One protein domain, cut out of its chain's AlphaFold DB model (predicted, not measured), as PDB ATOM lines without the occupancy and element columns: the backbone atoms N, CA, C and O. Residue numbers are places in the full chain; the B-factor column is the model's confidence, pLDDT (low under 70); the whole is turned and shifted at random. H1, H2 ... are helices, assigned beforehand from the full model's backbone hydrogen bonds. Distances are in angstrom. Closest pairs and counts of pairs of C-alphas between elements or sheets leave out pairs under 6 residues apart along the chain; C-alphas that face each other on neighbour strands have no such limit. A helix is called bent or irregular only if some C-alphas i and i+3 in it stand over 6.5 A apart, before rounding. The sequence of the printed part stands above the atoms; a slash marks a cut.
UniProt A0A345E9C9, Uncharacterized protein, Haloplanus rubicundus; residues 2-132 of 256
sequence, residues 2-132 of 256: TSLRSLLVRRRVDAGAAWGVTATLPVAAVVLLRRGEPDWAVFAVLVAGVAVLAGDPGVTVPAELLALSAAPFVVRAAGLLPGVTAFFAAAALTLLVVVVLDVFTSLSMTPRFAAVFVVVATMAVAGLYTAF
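This is residues 2 to 132 of the 256 residues of an uncharacterized protein of Haloplanus rubicundus (UniProt A0A345E9C9). Four long helices, H2, H3, H4 and H5, stand side by side as an up-and-down bundle, with H2, H3 and H4 in a triangle and H5 packed on H4. H6 crosses H5 on the side away from H4, and residues 127 to 132 stick out free; the short H1 lies off the bundle near the beginning of H6. The printed part has 131 residues with six named helices, H1 to H6 in order, and no named strand: the class is all helix. It is compact, with a radius of gyration of the C-alphas of 15.2 A and spans of 42 by 36 by 20 A.

Start at C-alpha 4, at (-32.042, 8.459, -40.933), where H1 begins; it covers residues 4 to 7, 5.3 A. Next find C-alpha 12 at (-24.927, -4.885, -31.774); from there H2 runs to residue 34, 34.4 A. H3, residues 38 to 54, covers 24.5 A, and H4, residues 63 to 77, covers 19.9 A. H5, residues 82 to 104, covers 33.7 A. H6, residues 111 to 131, covers 30.0 A and ends at C-alpha 131, (-68.838, 7.945, -38.552). H4 and H5 are irregular, but only just: C-alphas 69 and 72 are 7.0 A apart, and C-alphas 83 and 86 are 6.9 A apart.

Begin at H4, the hub, which touches three helices. It touches H2 at a shallow tilt of 15 degrees, the same way; their closest C-alphas, of Ala 18 and Ala 63, are 4.0 A apart. H3 and H4 form a helical hairpin at 10 degrees, closest at the C-alphas of Ala 44 and Phe 73, 6.4 A. H2 and H3 form another at 18 degrees, closest at the C-alphas of Ala 29 and Ala 41, 3.9 A. H4 and H5 form a third at 21 degrees, closest at the C-alphas of Ser 69 and Ala 92, 4.4 A. Farther out, H5 touches H6 with residues 87 to 95 alone, at a steep tilt of 53 degrees, opposite ways; the closest C-alphas, of Ala 91 and Val 119, are 5.5 A apart. H1 touches no helix. Every O i to N i+4 pair is within hydrogen-bond range in H3 and H6, against 15 of 19 in H2, 9 of 11 in H4 and 17 of 19 in H5; H1 is too short for such a pair.

Look for the two C-alphas farthest apart at Arg 12 and Phe 132, 47.0 A. The printed part has no cut, and no link is long. Its mean pLDDT is 73.7; 51 residues are under 70, among them residues 2 to 14, 54 to 61 and 94 to 109.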
ATOM      1  N   THR A   2     -29.585  15.368 -39.021       38.91
ATOM      2  CA  THR A   2     -29.123  13.974 -38.966       38.91
ATOM      3  C   THR A   2     -29.960  13.142 -39.940       38.91
ATOM      4  O   THR A   2     -31.185  13.140 -39.855       38.91
ATOM      5  N   SER A   3     -29.312  12.490 -40.902       41.97
ATOM      6  CA  SER A   3     -29.972  11.598 -41.860       41.97
ATOM      7  C   SER A   3     -30.423  10.319 -41.145       41.97
ATOM      8  O   SER A   3     -29.666   9.781 -40.344       41.97
ATOM      9  N   LEU A   4     -31.609   9.777 -41.441       45.84
ATOM     10  CA  LEU A   4     -32.042   8.459 -40.933       45.84
ATOM     11  C   LEU A   4     -30.997   7.362 -41.181       45.84
ATOM     12  O   LEU A   4     -30.827   6.471 -40.354       45.84
ATOM     13  N   ARG A   5     -30.204   7.487 -42.256       43.41
ATOM     14  CA  ARG A   5     -29.075   6.590 -42.534       43.41
ATOM     15  C   ARG A   5     -28.021   6.556 -41.428       43.41
ATOM     16  O   ARG A   5     -27.381   5.525 -41.279       43.41
ATOM     17  N   SER A   6     -27.830   7.629 -40.653       44.72
ATOM     18  CA  SER A   6     -26.871   7.633 -39.538       44.72
ATOM     19  C   SER A   6     -27.419   7.000 -38.254       44.72
ATOM     20  O   SER A   6     -26.622   6.656 -37.391       44.72
ATOM     21  N   LEU A   7     -28.741   6.811 -38.134       48.34
ATOM     22  CA  LEU A   7     -29.359   5.974 -37.088       48.34
ATOM     23  C   LEU A   7     -29.354   4.482 -37.467       48.34
ATOM     24  O   LEU A   7     -29.437   3.627 -36.599       48.34
ATOM     25  N   LEU A   8     -29.194   4.164 -38.756       48.19
ATOM     26  CA  LEU A   8     -29.055   2.795 -39.269       48.19
ATOM     27  C   LEU A   8     -27.599   2.281 -39.238       48.19
ATOM     28  O   LEU A   8     -27.317   1.163 -39.682       48.19
ATOM     29  N   VAL A   9     -26.648   3.069 -38.713       46.16
ATOM     30  CA  VAL A   9     -25.257   2.631 -38.519       46.16
ATOM     31  C   VAL A   9     -25.177   1.711 -37.301       46.16
ATOM     32  O   VAL A   9     -24.910   2.136 -36.181       46.16
ATOM     33  N   ARG A  10     -25.401   0.422 -37.584       57.62
ATOM     34  CA  ARG A  10     -24.887  -0.781 -36.909       57.62
ATOM     35  C   ARG A  10     -24.290  -0.549 -35.515       57.62
ATOM     36  O   ARG A  10     -23.093  -0.283 -35.383       57.62
ATOM     37  N   ARG A  11     -25.055  -0.868 -34.470       53.09
ATOM     38  CA  ARG A  11     -24.487  -1.340 -33.200       53.09
ATOM     39  C   ARG A  11     -25.207  -2.603 -32.751       53.09
ATOM     40  O   ARG A  11     -26.422  -2.623 -32.628       53.09
ATOM     41  N   ARG A  12     -24.436  -3.647 -32.422       51.53
ATOM     42  CA  ARG A  12     -24.927  -4.885 -31.774       51.53
ATOM     43  C   ARG A  12     -25.734  -4.615 -30.488       51.53
ATOM     44  O   ARG A  12     -26.483  -5.477 -30.050       51.53
ATOM     45  N   VAL A  13     -25.573  -3.425 -29.905       50.53
ATOM     46  CA  VAL A  13     -26.292  -2.948 -28.716       50.53
ATOM     47  C   VAL A  13     -27.772  -2.665 -29.018       50.53
ATOM     48  O   VAL A  13     -28.616  -3.035 -28.207       50.53
ATOM     49  N   ASP A  14     -28.105  -2.127 -30.198       66.25
ATOM     50  CA  ASP A  14     -29.503  -1.876 -30.592       66.25
ATOM     51  C   ASP A  14     -30.251  -3.175 -30.890       66.25
ATOM     52  O   ASP A  14     -31.414  -3.316 -30.524       66.25
ATOM     53  N   ALA A  15     -29.561  -4.166 -31.466       71.00
ATOM     54  CA  ALA A  15     -30.134  -5.491 -31.685       71.00
ATOM     55  C   ALA A  15     -30.484  -6.177 -30.353       71.00
ATOM     56  O   ALA A  15     -31.563  -6.743 -30.215       71.00
ATOM     57  N   GLY A  16     -29.610  -6.094 -29.341       78.69
ATOM     58  CA  GLY A  16     -29.889  -6.651 -28.013       78.69
ATOM     59  C   GLY A  16     -31.103  -6.005 -27.337       78.69
ATOM     60  O   GLY A  16     -31.953  -6.711 -26.798       78.69
ATOM     61  N   ALA A  17     -31.217  -4.675 -27.412       80.94
ATOM     62  CA  ALA A  17     -32.371  -3.945 -26.891       80.94
ATOM     63  C   ALA A  17     -33.664  -4.303 -27.643       80.94
ATOM     64  O   ALA A  17     -34.686  -4.571 -27.013       80.94
ATOM     65  N   ALA A  18     -33.609  -4.384 -28.973       79.88
ATOM     66  CA  ALA A  18     -34.730  -4.791 -29.812       79.88
ATOM     67  C   ALA A  18     -35.221  -6.206 -29.478       79.88
ATOM     68  O   ALA A  18     -36.414  -6.404 -29.271       79.88
ATOM     69  N   TRP A  19     -34.312  -7.177 -29.340       86.31
ATOM     70  CA  TRP A  19     -34.672  -8.539 -28.933       86.31
ATOM     71  C   TRP A  19     -35.226  -8.597 -27.507       86.31
ATOM     72  O   TRP A  19     -36.183  -9.330 -27.256       86.31
ATOM     73  N   GLY A  20     -34.680  -7.794 -26.590       87.81
ATOM     74  CA  GLY A  20     -35.221  -7.643 -25.239       87.81
ATOM     75  C   GLY A  20     -36.665  -7.140 -25.247       87.81
ATOM     76  O   GLY A  20     -37.513  -7.688 -24.549       87.81
ATOM     77  N   VAL A  21     -36.970  -6.154 -26.093       85.81
ATOM     78  CA  VAL A  21     -38.335  -5.655 -26.294       85.81
ATOM     79  C   VAL A  21     -39.229  -6.720 -26.932       85.81
ATOM     80  O   VAL A  21     -40.325  -6.957 -26.430       85.81
ATOM     81  N   THR A  22     -38.775  -7.418 -27.974       86.38
ATOM     82  CA  THR A  22     -39.542  -8.503 -28.612       86.38
ATOM     83  C   THR A  22     -39.901  -9.603 -27.611       86.38
ATOM     84  O   THR A  22     -41.018 -10.113 -27.640       86.38
ATOM     85  N   ALA A  23     -39.010  -9.922 -26.665       90.56
ATOM     86  CA  ALA A  23     -39.272 -10.906 -25.613       90.56
ATOM     87  C   ALA A  23     -40.395 -10.491 -24.641       90.56
ATOM     88  O   ALA A  23     -40.986 -11.356 -23.991       90.56
ATOM     89  N   THR A  24     -40.745  -9.202 -24.560       92.88
ATOM     90  CA  THR A  24     -41.875  -8.744 -23.732       92.88
ATOM     91  C   THR A  24     -43.234  -9.155 -24.304       92.88
ATOM     92  O   THR A  24     -44.172  -9.353 -23.534       92.88
ATOM     93  N   LEU A  25     -43.345  -9.354 -25.623       91.81
ATOM     94  CA  LEU A  25     -44.601  -9.710 -26.291       91.81
ATOM     95  C   LEU A  25     -45.093 -11.126 -25.922       91.81
ATOM     96  O   LEU A  25     -46.245 -11.244 -25.504       91.81
ATOM     97  N   PRO A  26     -44.262 -12.192 -25.956       92.81
ATOM     98  CA  PRO A  26     -44.646 -13.502 -25.423       92.81
ATOM     99  C   PRO A  26     -45.020 -13.472 -23.937       92.81
ATOM    100  O   PRO A  26     -45.952 -14.156 -23.520       92.81
ATOM    101  N   VAL A  27     -44.323 -12.665 -23.127       94.75
ATOM    102  CA  VAL A  27     -44.648 -12.511 -21.699       94.75
ATOM    103  C   VAL A  27     -46.022 -11.863 -21.533       94.75
ATOM    104  O   VAL A  27     -46.852 -12.378 -20.781       94.75
ATOM    105  N   ALA A  28     -46.294 -10.780 -22.266       92.81
ATOM    106  CA  ALA A  28     -47.600 -10.131 -22.286       92.81
ATOM    107  C   ALA A  28     -48.699 -11.107 -22.736       92.81
ATOM    108  O   ALA A  28     -49.742 -11.171 -22.092       92.81
ATOM    109  N   ALA A  29     -48.443 -11.932 -23.757       92.88
ATOM    110  CA  ALA A  29     -49.382 -12.946 -24.232       92.88
ATOM    111  C   ALA A  29     -49.759 -13.961 -23.138       92.88
ATOM    112  O   ALA A  29     -50.939 -14.222 -22.913       92.88
ATOM    113  N   VAL A  30     -48.783 -14.488 -22.389       95.31
ATOM    114  CA  VAL A  30     -49.053 -15.406 -21.264       95.31
ATOM    115  C   VAL A  30     -49.895 -14.730 -20.182       95.31
ATOM    116  O   VAL A  30     -50.802 -15.344 -19.617       95.31
ATOM    117  N   VAL A  31     -49.609 -13.463 -19.882       93.94
ATOM    118  CA  VAL A  31     -50.360 -12.686 -18.890       93.94
ATOM    119  C   VAL A  31     -51.800 -12.427 -19.348       93.94
ATOM    120  O   VAL A  31     -52.718 -12.548 -18.538       93.94
ATOM    121  N   LEU A  32     -52.007 -12.118 -20.629       90.75
ATOM    122  CA  LEU A  32     -53.326 -11.902 -21.233       90.75
ATOM    123  C   LEU A  32     -54.154 -13.196 -21.267       90.75
ATOM    124  O   LEU A  32     -55.315 -13.180 -20.868       90.75
ATOM    125  N   LEU A  33     -53.540 -14.343 -21.591       90.06
ATOM    126  CA  LEU A  33     -54.197 -15.656 -21.495       90.06
ATOM    127  C   LEU A  33     -54.709 -15.933 -20.080       90.06
ATOM    128  O   LEU A  33     -55.849 -16.350 -19.898       90.06
ATOM    129  N   ARG A  34     -53.886 -15.663 -19.061       92.56
ATOM    130  CA  ARG A  34     -54.277 -15.844 -17.651       92.56
ATOM    131  C   ARG A  34     -55.401 -14.909 -17.211       92.56
ATOM    132  O   ARG A  34     -56.080 -15.217 -16.237       92.56
ATOM    133  N   ARG A  35     -55.579 -13.780 -17.896       87.94
ATOM    134  CA  ARG A  35     -56.667 -12.824 -17.655       87.94
ATOM    135  C   ARG A  35     -57.958 -13.161 -18.400       87.94
ATOM    136  O   ARG A  35     -58.932 -12.440 -18.225       87.94
ATOM    137  N   GLY A  36     -57.982 -14.234 -19.192       86.00
ATOM    138  CA  GLY A  36     -59.135 -14.546 -20.036       86.00
ATOM    139  C   GLY A  36     -59.231 -13.635 -21.260       86.00
ATOM    140  O   GLY A  36     -60.317 -13.418 -21.770       86.00
ATOM    141  N   GLU A  37     -58.106 -13.104 -21.744       85.12
ATOM    142  CA  GLU A  37     -58.034 -12.314 -22.979       85.12
ATOM    143  C   GLU A  37     -57.229 -13.072 -24.058       85.12
ATOM    144  O   GLU A  37     -56.154 -12.616 -24.469       85.12
ATOM    145  N   PRO A  38     -57.681 -14.271 -24.489       81.38
ATOM    146  CA  PRO A  38     -56.908 -15.159 -25.370       81.38
ATOM    147  C   PRO A  38     -56.629 -14.534 -26.733       81.38
ATOM    148  O   PRO A  38     -55.543 -14.651 -27.290       81.38
ATOM    149  N   ASP A  39     -57.608 -13.802 -27.210       78.56
ATOM    150  CA  ASP A  39     -57.597 -12.962 -28.378       78.56
ATOM    151  C   ASP A  39     -56.386 -12.008 -28.389       78.56
ATOM    152  O   ASP A  39     -55.507 -12.083 -29.253       78.56
ATOM    153  N   TRP A  40     -56.261 -11.156 -27.369       84.81
ATOM    154  CA  TRP A  40     -55.145 -10.216 -27.245       84.81
ATOM    155  C   TRP A  40     -53.787 -10.906 -27.114       84.81
ATOM    156  O   TRP A  40     -52.767 -10.367 -27.557       84.81
ATOM    157  N   ALA A  41     -53.762 -12.106 -26.536       87.12
ATOM    158  CA  ALA A  41     -52.556 -12.913 -26.480       87.12
ATOM    159  C   ALA A  41     -52.130 -13.425 -27.860       87.12
ATOM    160  O   ALA A  41     -50.945 -13.346 -28.190       87.12
ATOM    161  N   VAL A  42     -53.075 -13.891 -28.685       84.69
ATOM    162  CA  VAL A  42     -52.809 -14.258 -30.085       84.69
ATOM    163  C   VAL A  42     -52.252 -13.055 -30.838       84.69
ATOM    164  O   VAL A  42     -51.240 -13.177 -31.530       84.69
ATOM    165  N   PHE A  43     -52.834 -11.870 -30.645       82.62
ATOM    166  CA  PHE A  43     -52.361 -10.669 -31.324       82.62
ATOM    167  C   PHE A  43     -50.928 -10.284 -30.918       82.62
ATOM    168  O   PHE A  43     -50.089 -10.016 -31.781       82.62
ATOM    169  N   ALA A  44     -50.596 -10.349 -29.626       87.44
ATOM    170  CA  ALA A  44     -49.231 -10.116 -29.149       87.44
ATOM    171  C   ALA A  44     -48.217 -11.094 -29.777       87.44
ATOM    172  O   ALA A  44     -47.111 -10.693 -30.146       87.44
ATOM    173  N   VAL A  45     -48.601 -12.366 -29.945       88.31
ATOM    174  CA  VAL A  45     -47.770 -13.389 -30.603       88.31
ATOM    175  C   VAL A  45     -47.581 -13.090 -32.090       88.31
ATOM    176  O   VAL A  45     -46.464 -13.223 -32.588       88.31
ATOM    177  N   LEU A  46     -48.623 -12.643 -32.796       83.00
ATOM    178  CA  LEU A  46     -48.515 -12.251 -34.205       83.00
ATOM    179  C   LEU A  46     -47.543 -11.081 -34.390       83.00
ATOM    180  O   LEU A  46     -46.663 -11.148 -35.249       83.00
ATOM    181  N   VAL A  47     -47.636 -10.046 -33.548       81.56
ATOM    182  CA  VAL A  47     -46.704  -8.906 -33.584       81.56
ATOM    183  C   VAL A  47     -45.272  -9.355 -33.284       81.56
ATOM    184  O   VAL A  47     -44.341  -8.928 -33.969       81.56
ATOM    185  N   ALA A  48     -45.083 -10.266 -32.324       85.69
ATOM    186  CA  ALA A  48     -43.772 -10.854 -32.053       85.69
ATOM    187  C   ALA A  48     -43.240 -11.617 -33.276       85.69
ATOM    188  O   ALA A  48     -42.080 -11.453 -33.641       85.69
ATOM    189  N   GLY A  49     -44.097 -12.396 -33.942       82.31
ATOM    190  CA  GLY A  49     -43.771 -13.122 -35.166       82.31
ATOM    191  C   GLY A  49     -43.320 -12.199 -36.295       82.31
ATOM    192  O   GLY A  49     -42.288 -12.457 -36.906       82.31
ATOM    193  N   VAL A  50     -44.022 -11.084 -36.527       74.00
ATOM    194  CA  VAL A  50     -43.614 -10.067 -37.515       74.00
ATOM    195  C   VAL A  50     -42.244  -9.483 -37.165       74.00
ATOM    196  O   VAL A  50     -41.386  -9.387 -38.038       74.00
ATOM    197  N   ALA A  51     -42.008  -9.142 -35.895       75.44
ATOM    198  CA  ALA A  51     -40.717  -8.627 -35.443       75.44
ATOM    199  C   ALA A  51     -39.577  -9.645 -35.634       75.44
ATOM    200  O   ALA A  51     -38.478  -9.258 -36.028       75.44
ATOM    201  N   VAL A  52     -39.839 -10.937 -35.399       81.31
ATOM    202  CA  VAL A  52     -38.873 -12.023 -35.633       81.31
ATOM    203  C   VAL A  52     -38.607 -12.219 -37.125       81.31
ATOM    204  O   VAL A  52     -37.454 -12.325 -37.517       81.31
ATOM    205  N   LEU A  53     -39.647 -12.241 -37.962       75.12
ATOM    206  CA  LEU A  53     -39.513 -12.442 -39.411       75.12
ATOM    207  C   LEU A  53     -38.827 -11.263 -40.111       75.12
ATOM    208  O   LEU A  53     -38.124 -11.461 -41.099       75.12
ATOM    209  N   ALA A  54     -39.033 -10.043 -39.612       66.88
ATOM    210  CA  ALA A  54     -38.389  -8.839 -40.128       66.88
ATOM    211  C   ALA A  54     -36.957  -8.639 -39.597       66.88
ATOM    212  O   ALA A  54     -36.226  -7.800 -40.125       66.88
ATOM    213  N   GLY A  55     -36.568  -9.353 -38.535       64.94
ATOM    214  CA  GLY A  55     -35.283  -9.199 -37.861       64.94
ATOM    215  C   GLY A  55     -34.269 -10.273 -38.252       64.94
ATOM    216  O   GLY A  55     -34.545 -11.465 -38.182       64.94
ATOM    217  N   ASP A  56     -33.050  -9.852 -38.576       64.88
ATOM    218  CA  ASP A  56     -31.878 -10.729 -38.641       64.88
ATOM    219  C   ASP A  56     -31.186 -10.714 -37.257       64.88
ATOM    220  O   ASP A  56     -31.157  -9.660 -36.609       64.88
ATOM    221  N   PRO A  57     -30.560 -11.800 -36.756       62.78
ATOM    222  CA  PRO A  57     -29.968 -11.830 -35.410       62.78
ATOM    223  C   PRO A  57     -28.926 -10.729 -35.137       62.78
ATOM    224  O   PRO A  57     -28.653 -10.406 -33.982       62.78
ATOM    225  N   GLY A  58     -28.342 -10.141 -36.189       58.91
ATOM    226  CA  GLY A  58     -27.401  -9.020 -36.108       58.91
ATOM    227  C   GLY A  58     -27.928  -7.663 -36.594       58.91
ATOM    228  O   GLY A  58     -27.197  -6.678 -36.468       58.91
ATOM    229  N   VAL A  59     -29.139  -7.594 -37.161       58.06
ATOM    230  CA  VAL A  59     -29.749  -6.377 -37.728       58.06
ATOM    231  C   VAL A  59     -31.260  -6.436 -37.510       58.06
ATOM    232  O   VAL A  59     -31.952  -7.219 -38.152       58.06
ATOM    233  N   THR A  60     -31.781  -5.591 -36.624       64.69
ATOM    234  CA  THR A  60     -33.216  -5.532 -36.313       64.69
ATOM    235  C   THR A  60     -33.782  -4.146 -36.613       64.69
ATOM    236  O   THR A  60     -33.043  -3.176 -36.796       64.69
ATOM    237  N   VAL A  61     -35.110  -4.040 -36.599       65.50
ATOM    238  CA  VAL A  61     -35.830  -2.760 -36.519       65.50
ATOM    239  C   VAL A  61     -35.369  -1.996 -35.257       65.50
ATOM    240  O   VAL A  61     -35.079  -2.657 -34.253       65.50
ATOM    241  N   PRO A  62     -35.283  -0.647 -35.271       73.12
ATOM    242  CA  PRO A  62     -34.911   0.134 -34.089       73.12
ATOM    243  C   PRO A  62     -35.716  -0.250 -32.843       73.12
ATOM    244  O   PRO A  62     -36.943  -0.385 -32.901       73.12
ATOM    245  N   ALA A  63     -35.027  -0.418 -31.712       75.62
ATOM    246  CA  ALA A  63     -35.623  -0.904 -30.468       75.62
ATOM    247  C   ALA A  63     -36.748   0.012 -29.961       75.62
ATOM    248  O   ALA A  63     -37.717  -0.468 -29.384       75.62
ATOM    249  N   GLU A  64     -36.664   1.315 -30.224       73.69
ATOM    250  CA  GLU A  64     -37.689   2.299 -29.876       73.69
ATOM    251  C   GLU A  64     -38.990   2.059 -30.642       73.69
ATOM    252  O   GLU A  64     -40.075   2.201 -30.084       73.69
ATOM    253  N   LEU A  65     -38.894   1.665 -31.912       70.25
ATOM    254  CA  LEU A  65     -40.058   1.373 -32.747       70.25
ATOM    255  C   LEU A  65     -40.707   0.052 -32.335       70.25
ATOM    256  O   LEU A  65     -41.932  -0.031 -32.250       70.25
ATOM    257  N   LEU A  66     -39.898  -0.953 -31.997       77.31
ATOM    258  CA  LEU A  66     -40.400  -2.185 -31.390       77.31
ATOM    259  C   LEU A  66     -41.023  -1.917 -30.016       77.31
ATOM    260  O   LEU A  66     -42.051  -2.504 -29.699       77.31
ATOM    261  N   ALA A  67     -40.458  -1.004 -29.220       81.62
ATOM    262  CA  ALA A  67     -40.976  -0.675 -27.893       81.62
ATOM    263  C   ALA A  67     -42.319   0.042 -27.994       81.62
ATOM    264  O   ALA A  67     -43.257  -0.312 -27.283       81.62
ATOM    265  N   LEU A  68     -42.443   0.985 -28.929       78.06
ATOM    266  CA  LEU A  68     -43.721   1.599 -29.281       78.06
ATOM    267  C   LEU A  68     -44.728   0.554 -29.773       78.06
ATOM    268  O   LEU A  68     -45.906   0.656 -29.445       78.06
ATOM    269  N   SER A  69     -44.258  -0.467 -30.496       78.94
ATOM    270  CA  SER A  69     -45.116  -1.546 -30.988       78.94
ATOM    271  C   SER A  69     -45.584  -2.507 -29.892       78.94
ATOM    272  O   SER A  69     -46.714  -2.988 -29.925       78.94
ATOM    273  N   ALA A  70     -44.735  -2.764 -28.896       85.44
ATOM    274  CA  ALA A  70     -45.013  -3.659 -27.777       85.44
ATOM    275  C   ALA A  70     -45.778  -2.985 -26.626       85.44
ATOM    276  O   ALA A  70     -46.508  -3.656 -25.893       85.44
ATOM    277  N   ALA A  71     -45.646  -1.665 -26.469       86.81
ATOM    278  CA  ALA A  71     -46.237  -0.906 -25.369       86.81
ATOM    279  C   ALA A  71     -47.749  -1.140 -25.170       86.81
ATOM    280  O   ALA A  71     -48.144  -1.349 -24.023       86.81
ATOM    281  N   PRO A  72     -48.605  -1.181 -26.213       86.00
ATOM    282  CA  PRO A  72     -50.043  -1.397 -26.037       86.00
ATOM    283  C   PRO A  72     -50.361  -2.742 -25.376       86.00
ATOM    284  O   PRO A  72     -51.216  -2.809 -24.495       86.00
ATOM    285  N   PHE A  73     -49.619  -3.794 -25.735       88.50
ATOM    286  CA  PHE A  73     -49.777  -5.134 -25.170       88.50
ATOM    287  C   PHE A  73     -49.311  -5.198 -23.719       88.50
ATOM    288  O   PHE A  73     -49.977  -5.810 -22.893       88.50
ATOM    289  N   VAL A  74     -48.203  -4.531 -23.387       90.06
ATOM    290  CA  VAL A  74     -47.693  -4.459 -22.008       90.06
ATOM    291  C   VAL A  74     -48.639  -3.653 -21.113       90.06
ATOM    292  O   VAL A  74     -48.960  -4.091 -20.012       90.06
ATOM    293  N   VAL A  75     -49.130  -2.504 -21.588       87.69
ATOM    294  CA  VAL A  75     -50.103  -1.661 -20.873       87.69
ATOM    295  C   VAL A  75     -51.402  -2.431 -20.636       87.69
ATOM    296  O   VAL A  75     -51.896  -2.473 -19.506       87.69
ATOM    297  N   ARG A  76     -51.909  -3.127 -21.660       88.75
ATOM    298  CA  ARG A  76     -53.101  -3.965 -21.522       88.75
ATOM    299  C   ARG A  76     -52.871  -5.152 -20.586       88.75
ATOM    300  O   ARG A  76     -53.676  -5.390 -19.692       88.75
ATOM    301  N   ALA A  77     -51.728  -5.827 -20.695       89.19
ATOM    302  CA  ALA A  77     -51.315  -6.889 -19.779       89.19
ATOM    303  C   ALA A  77     -51.080  -6.386 -18.342       89.19
ATOM    304  O   ALA A  77     -51.055  -7.187 -17.413       89.19
ATOM    305  N   ALA A  78     -50.938  -5.082 -18.103       90.75
ATOM    306  CA  ALA A  78     -50.950  -4.509 -16.758       90.75
ATOM    307  C   ALA A  78     -52.377  -4.251 -16.227       90.75
ATOM    308  O   ALA A  78     -52.540  -3.928 -15.053       90.75
ATOM    309  N   GLY A  79     -53.411  -4.435 -17.053       86.69
ATOM    310  CA  GLY A  79     -54.801  -4.087 -16.745       86.69
ATOM    311  C   GLY A  79     -55.091  -2.590 -16.881       86.69
ATOM    312  O   GLY A  79     -56.044  -2.094 -16.286       86.69
ATOM    313  N   LEU A  80     -54.254  -1.853 -17.615       85.31
ATOM    314  CA  LEU A  80     -54.359  -0.405 -17.759       85.31
ATOM    315  C   LEU A  80     -54.986  -0.038 -19.106       85.31
ATOM    316  O   LEU A  80     -54.688  -0.644 -20.132       85.31
ATOM    317  N   LEU A  81     -55.811   1.014 -19.100       81.75
ATOM    318  CA  LEU A  81     -56.308   1.686 -20.307       81.75
ATOM    319  C   LEU A  81     -56.937   0.761 -21.387       81.75
ATOM    320  O   LEU A  81     -56.740   1.012 -22.581       81.75
ATOM    321  N   PRO A  82     -57.725  -0.276 -21.032       74.00
ATOM    322  CA  PRO A  82     -58.180  -1.289 -21.990       74.00
ATOM    323  C   PRO A  82     -58.954  -0.687 -23.173       74.00
ATOM    324  O   PRO A  82     -58.721  -1.089 -24.311       74.00
ATOM    325  N   GLY A  83     -59.765   0.349 -22.939       70.19
ATOM    326  CA  GLY A  83     -60.556   1.011 -23.984       70.19
ATOM    327  C   GLY A  83     -59.753   1.803 -25.022       70.19
ATOM    328  O   GLY A  83     -60.288   2.111 -26.079       70.19
ATOM    329  N   VAL A  84     -58.479   2.130 -24.760       69.00
ATOM    330  CA  VAL A  84     -57.635   2.864 -25.726       69.00
ATOM    331  C   VAL A  84     -56.477   2.039 -26.287       69.00
ATOM    332  O   VAL A  84     -55.927   2.384 -27.331       69.00
ATOM    333  N   THR A  85     -56.129   0.924 -25.638       78.19
ATOM    334  CA  THR A  85     -55.037   0.033 -26.078       78.19
ATOM    335  C   THR A  85     -55.217  -0.507 -27.499       78.19
ATOM    336  O   THR A  85     -54.218  -0.655 -28.195       78.19
ATOM    337  N   ALA A  86     -56.454  -0.712 -27.974       70.00
ATOM    338  CA  ALA A  86     -56.750  -1.117 -29.356       70.00
ATOM    339  C   ALA A  86     -56.247  -0.103 -30.392       70.00
ATOM    340  O   ALA A  86     -55.537  -0.475 -31.327       70.00
ATOM    341  N   PHE A  87     -56.518   1.188 -30.182       68.19
ATOM    342  CA  PHE A  87     -56.070   2.244 -31.093       68.19
ATOM    343  C   PHE A  87     -54.547   2.357 -31.122       68.19
ATOM    344  O   PHE A  87     -53.950   2.502 -32.189       68.19
ATOM    345  N   PHE A  88     -53.901   2.243 -29.957       71.38
ATOM    346  CA  PHE A  88     -52.444   2.274 -29.883       71.38
ATOM    347  C   PHE A  88     -51.805   1.024 -30.493       71.38
ATOM    348  O   PHE A  88     -50.780   1.163 -31.147       71.38
ATOM    349  N   ALA A  89     -52.404  -0.163 -30.336       70.62
ATOM    350  CA  ALA A  89     -51.940  -1.404 -30.961       70.62
ATOM    351  C   ALA A  89     -52.046  -1.351 -32.494       70.62
ATOM    352  O   ALA A  89     -51.096  -1.710 -33.190       70.62
ATOM    353  N   ALA A  90     -53.157  -0.830 -33.024       68.81
ATOM    354  CA  ALA A  90     -53.347  -0.647 -34.460       68.81
ATOM    355  C   ALA A  90     -52.346   0.367 -35.049       68.81
ATOM    356  O   ALA A  90     -51.719   0.107 -36.079       68.81
ATOM    357  N   ALA A  91     -52.135   1.496 -34.361       69.19
ATOM    358  CA  ALA A  91     -51.157   2.507 -34.762       69.19
ATOM    359  C   ALA A  91     -49.722   1.959 -34.715       69.19
ATOM    360  O   ALA A  91     -48.947   2.152 -35.647       69.19
ATOM    361  N   ALA A  92     -49.380   1.233 -33.651       69.69
ATOM    362  CA  ALA A  92     -48.109   0.538 -33.484       69.69
ATOM    363  C   ALA A  92     -47.803  -0.408 -34.650       69.69
ATOM    364  O   ALA A  92     -46.746  -0.310 -35.274       69.69
ATOM    365  N   LEU A  93     -48.748  -1.296 -34.969       70.12
ATOM    366  CA  LEU A  93     -48.605  -2.252 -36.061       70.12
ATOM    367  C   LEU A  93     -48.461  -1.540 -37.410       70.12
ATOM    368  O   LEU A  93     -47.580  -1.873 -38.198       70.12
ATOM    369  N   THR A  94     -49.289  -0.524 -37.656       67.62
ATOM    370  CA  THR A  94     -49.228   0.274 -38.887       67.62
ATOM    371  C   THR A  94     -47.878   0.971 -39.023       67.62
ATOM    372  O   THR A  94     -47.285   0.961 -40.098       67.62
ATOM    373  N   LEU A  95     -47.347   1.529 -37.932       66.44
ATOM    374  CA  LEU A  95     -46.026   2.153 -37.919       66.44
ATOM    375  C   LEU A  95     -44.934   1.131 -38.228       66.44
ATOM    376  O   LEU A  95     -44.045   1.429 -39.022       66.44
ATOM    377  N   LEU A  96     -45.012  -0.070 -37.650       66.44
ATOM    378  CA  LEU A  96     -44.065  -1.145 -37.930       66.44
ATOM    379  C   LEU A  96     -44.075  -1.513 -39.419       66.44
ATOM    380  O   LEU A  96     -43.014  -1.583 -40.035       66.44
ATOM    381  N   VAL A  97     -45.257  -1.665 -40.020       65.19
ATOM    382  CA  VAL A  97     -45.409  -1.938 -41.457       65.19
ATOM    383  C   VAL A  97     -44.859  -0.789 -42.302       65.19
ATOM    384  O   VAL A  97     -44.083  -1.031 -43.223       65.19
ATOM    385  N   VAL A  98     -45.206   0.462 -41.987       64.94
ATOM    386  CA  VAL A  98     -44.711   1.647 -42.707       64.94
ATOM    387  C   VAL A  98     -43.191   1.734 -42.639       64.94
ATOM    388  O   VAL A  98     -42.561   2.005 -43.652       64.94
ATOM    389  N   VAL A  99     -42.591   1.468 -41.480       63.16
ATOM    390  CA  VAL A  99     -41.134   1.481 -41.303       63.16
ATOM    391  C   VAL A  99     -40.480   0.353 -42.092       63.16
ATOM    392  O   VAL A  99     -39.465   0.582 -42.743       63.16
ATOM    393  N   VAL A 100     -41.056  -0.851 -42.080       62.66
ATOM    394  CA  VAL A 100     -40.575  -1.963 -42.910       62.66
ATOM    395  C   VAL A 100     -40.623  -1.564 -44.387       62.66
ATOM    396  O   VAL A 100     -39.635  -1.719 -45.099       62.66
ATOM    397  N   LEU A 101     -41.721  -0.964 -44.847       61.78
ATOM    398  CA  LEU A 101     -41.835  -0.479 -46.219       61.78
ATOM    399  C   LEU A 101     -40.851   0.659 -46.526       61.78
ATOM    400  O   LEU A 101     -40.265   0.652 -47.602       61.78
ATOM    401  N   ASP A 102     -40.621   1.598 -45.611       62.59
ATOM    402  CA  ASP A 102     -39.630   2.678 -45.753       62.59
ATOM    403  C   ASP A 102     -38.211   2.112 -45.901       62.59
ATOM    404  O   ASP A 102     -37.467   2.536 -46.776       62.59
ATOM    405  N   VAL A 103     -37.862   1.069 -45.139       58.25
ATOM    406  CA  VAL A 103     -36.565   0.377 -45.254       58.25
ATOM    407  C   VAL A 103     -36.385  -0.277 -46.628       58.25
ATOM    408  O   VAL A 103     -35.273  -0.301 -47.161       58.25
ATOM    409  N   PHE A 104     -37.466  -0.790 -47.218       54.84
ATOM    410  CA  PHE A 104     -37.441  -1.465 -48.518       54.84
ATOM    411  C   PHE A 104     -37.813  -0.557 -49.705       54.84
ATOM    412  O   PHE A 104     -37.825  -1.020 -50.847       54.84
ATOM    413  N   THR A 105     -38.082   0.731 -49.474       54.94
ATOM    414  CA  THR A 105     -38.433   1.710 -50.514       54.94
ATOM    415  C   THR A 105     -37.579   2.977 -50.403       54.94
ATOM    416  O   THR A 105     -36.762   3.133 -49.507       54.94
ATOM    417  N   SER A 106     -37.686   3.889 -51.368       51.66
ATOM    418  CA  SER A 106     -36.923   5.146 -51.377       51.66
ATOM    419  C   SER A 106     -37.610   6.287 -50.613       51.66
ATOM    420  O   SER A 106     -37.287   7.453 -50.850       51.66
ATOM    421  N   LEU A 107     -38.604   5.983 -49.773       54.56
ATOM    422  CA  LEU A 107     -39.272   6.983 -48.942       54.56
ATOM    423  C   LEU A 107     -38.325   7.434 -47.817       54.56
ATOM    424  O   LEU A 107     -37.367   6.751 -47.469       54.56
ATOM    425  N   SER A 108     -38.498   8.667 -47.336       55.81
ATOM    426  CA  SER A 108     -37.741   9.147 -46.179       55.81
ATOM    427  C   SER A 108     -38.603  10.084 -45.340       55.81
ATOM    428  O   SER A 108     -39.071  11.114 -45.827       55.81
ATOM    429  N   MET A 109     -38.823   9.729 -44.071       59.00
ATOM    430  CA  MET A 109     -39.561  10.532 -43.089       59.00
ATOM    431  C   MET A 109     -38.838  10.537 -41.746       59.00
ATOM    432  O   MET A 109     -38.398   9.497 -41.268       59.00
ATOM    433  N   THR A 110     -38.739  11.694 -41.083       72.00
ATOM    434  CA  THR A 110     -38.121  11.739 -39.742       72.00
ATOM    435  C   THR A 110     -38.898  10.849 -38.751       72.00
ATOM    436  O   THR A 110     -40.130  10.855 -38.805       72.00
ATOM    437  N   PRO A 111     -38.243  10.137 -37.804       62.38
ATOM    438  CA  PRO A 111     -38.928   9.168 -36.935       62.38
ATOM    439  C   PRO A 111     -40.071   9.776 -36.116       62.38
ATOM    440  O   PRO A 111     -41.120   9.167 -35.939       62.38
ATOM    441  N   ARG A 112     -39.889  11.021 -35.652       67.12
ATOM    442  CA  ARG A 112     -40.917  11.761 -34.905       67.12
ATOM    443  C   ARG A 112     -42.129  12.085 -35.769       67.12
ATOM    444  O   ARG A 112     -43.253  11.936 -35.308       67.12
ATOM    445  N   PHE A 113     -41.897  12.517 -37.007       68.44
ATOM    446  CA  PHE A 113     -42.982  12.784 -37.942       68.44
ATOM    447  C   PHE A 113     -43.740  11.499 -38.279       68.44
ATOM    448  O   PHE A 113     -44.961  11.508 -38.207       68.44
ATOM    449  N   ALA A 114     -43.038  10.396 -38.560       66.31
ATOM    450  CA  ALA A 114     -43.665   9.108 -38.852       66.31
ATOM    451  C   ALA A 114     -44.546   8.624 -37.688       66.31
ATOM    452  O   ALA A 114     -45.700   8.267 -37.903       66.31
ATOM    453  N   ALA A 115     -44.044   8.691 -36.450       66.50
ATOM    454  CA  ALA A 115     -44.810   8.298 -35.269       66.50
ATOM    455  C   ALA A 115     -46.082   9.147 -35.088       66.50
ATOM    456  O   ALA A 115     -47.170   8.599 -34.920       66.50
ATOM    457  N   VAL A 116     -45.967  10.479 -35.167       69.56
ATOM    458  CA  VAL A 116     -47.124  11.384 -35.042       69.56
ATOM    459  C   VAL A 116     -48.112  11.173 -36.185       69.56
ATOM    460  O   VAL A 116     -49.313  11.082 -35.948       69.56
ATOM    461  N   PHE A 117     -47.612  11.062 -37.416       69.38
ATOM    462  CA  PHE A 117     -48.432  10.839 -38.597       69.38
ATOM    463  C   PHE A 117     -49.238   9.549 -38.474       69.38
ATOM    464  O   PHE A 117     -50.441   9.580 -38.696       69.38
ATOM    465  N   VAL A 118     -48.615   8.442 -38.060       70.56
ATOM    466  CA  VAL A 118     -49.324   7.168 -37.906       70.56
ATOM    467  C   VAL A 118     -50.385   7.242 -36.812       70.56
ATOM    468  O   VAL A 118     -51.494   6.767 -37.036       70.56
ATOM    469  N   VAL A 119     -50.104   7.869 -35.666       70.50
ATOM    470  CA  VAL A 119     -51.116   8.042 -34.608       70.50
ATOM    471  C   VAL A 119     -52.309   8.849 -35.123       70.50
ATOM    472  O   VAL A 119     -53.446   8.396 -35.016       70.50
ATOM    473  N   VAL A 120     -52.056  10.011 -35.733       69.88
ATOM    474  CA  VAL A 120     -53.115  10.880 -36.267       69.88
ATOM    475  C   VAL A 120     -53.892  10.181 -37.379       69.88
ATOM    476  O   VAL A 120     -55.119  10.218 -37.376       69.88
ATOM    477  N   ALA A 121     -53.202   9.508 -38.300       68.88
ATOM    478  CA  ALA A 121     -53.829   8.766 -39.385       68.88
ATOM    479  C   ALA A 121     -54.691   7.617 -38.852       68.88
ATOM    480  O   ALA A 121     -55.825   7.466 -39.285       68.88
ATOM    481  N   THR A 122     -54.204   6.860 -37.864       75.12
ATOM    482  CA  THR A 122     -54.964   5.759 -37.250       75.12
ATOM    483  C   THR A 122     -56.221   6.280 -36.564       75.12
ATOM    484  O   THR A 122     -57.300   5.730 -36.762       75.12
ATOM    485  N   MET A 123     -56.112   7.371 -35.799       71.94
ATOM    486  CA  MET A 123     -57.275   7.998 -35.165       71.94
ATOM    487  C   MET A 123     -58.269   8.541 -36.192       71.94
ATOM    488  O   MET A 123     -59.473   8.385 -36.014       71.94
ATOM    489  N   ALA A 124     -57.785   9.157 -37.272       71.94
ATOM    490  CA  ALA A 124     -58.637   9.655 -38.345       71.94
ATOM    491  C   ALA A 124     -59.379   8.509 -39.049       71.94
ATOM    492  O   ALA A 124     -60.586   8.602 -39.253       71.94
ATOM    493  N   VAL A 125     -58.683   7.411 -39.356       78.62
ATOM    494  CA  VAL A 125     -59.265   6.193 -39.942       78.62
ATOM    495  C   VAL A 125     -60.303   5.581 -39.001       78.62
ATOM    496  O   VAL A 125     -61.416   5.300 -39.432       78.62
ATOM    497  N   ALA A 126     -60.003   5.459 -37.706       77.69
ATOM    498  CA  ALA A 126     -60.975   4.999 -36.712       77.69
ATOM    499  C   ALA A 126     -62.210   5.921 -36.634       77.69
ATOM    500  O   ALA A 126     -63.345   5.457 -36.526       77.69
ATOM    501  N   GLY A 127     -62.007   7.237 -36.748       76.94
ATOM    502  CA  GLY A 127     -63.086   8.216 -36.867       76.94
ATOM    503  C   GLY A 127     -63.964   7.986 -38.102       76.94
ATOM    504  O   GLY A 127     -65.181   8.106 -38.019       76.94
ATOM    505  N   LEU A 128     -63.375   7.602 -39.237       82.69
ATOM    506  CA  LEU A 128     -64.131   7.285 -40.452       82.69
ATOM    507  C   LEU A 128     -64.958   6.006 -40.296       82.69
ATOM    508  O   LEU A 128     -66.138   6.027 -40.633       82.69
ATOM    509  N   TYR A 129     -64.384   4.947 -39.719       81.19
ATOM    510  CA  TYR A 129     -65.101   3.705 -39.406       81.19
ATOM    511  C   TYR A 129     -66.311   3.937 -38.496       81.19
ATOM    512  O   TYR A 129     -67.381   3.379 -38.716       81.19
ATOM    513  N   THR A 130     -66.154   4.790 -37.483       80.19
ATOM    514  CA  THR A 130     -67.235   5.094 -36.533       80.19
ATOM    515  C   THR A 130     -68.299   6.026 -37.113       80.19
ATOM    516  O   THR A 130     -69.473   5.894 -36.777       80.19
ATOM    517  N   ALA A 131     -67.916   6.964 -37.983       84.81
ATOM    518  CA  ALA A 131     -68.838   7.945 -38.552       84.81
ATOM    519  C   ALA A 131     -69.564   7.453 -39.816       84.81
ATOM    520  O   ALA A 131     -70.668   7.919 -40.105       84.81
ATOM    521  N   PHE A 132     -68.960   6.542 -40.584       88.56
ATOM    522  CA  PHE A 132     -69.428   6.182 -41.920       88.56
ATOM    523  C   PHE A 132     -69.335   4.673 -42.170       88.56
ATOM    524  O   PHE A 132     -68.282   4.168 -42.539       88.56
TER     525      PHE A 132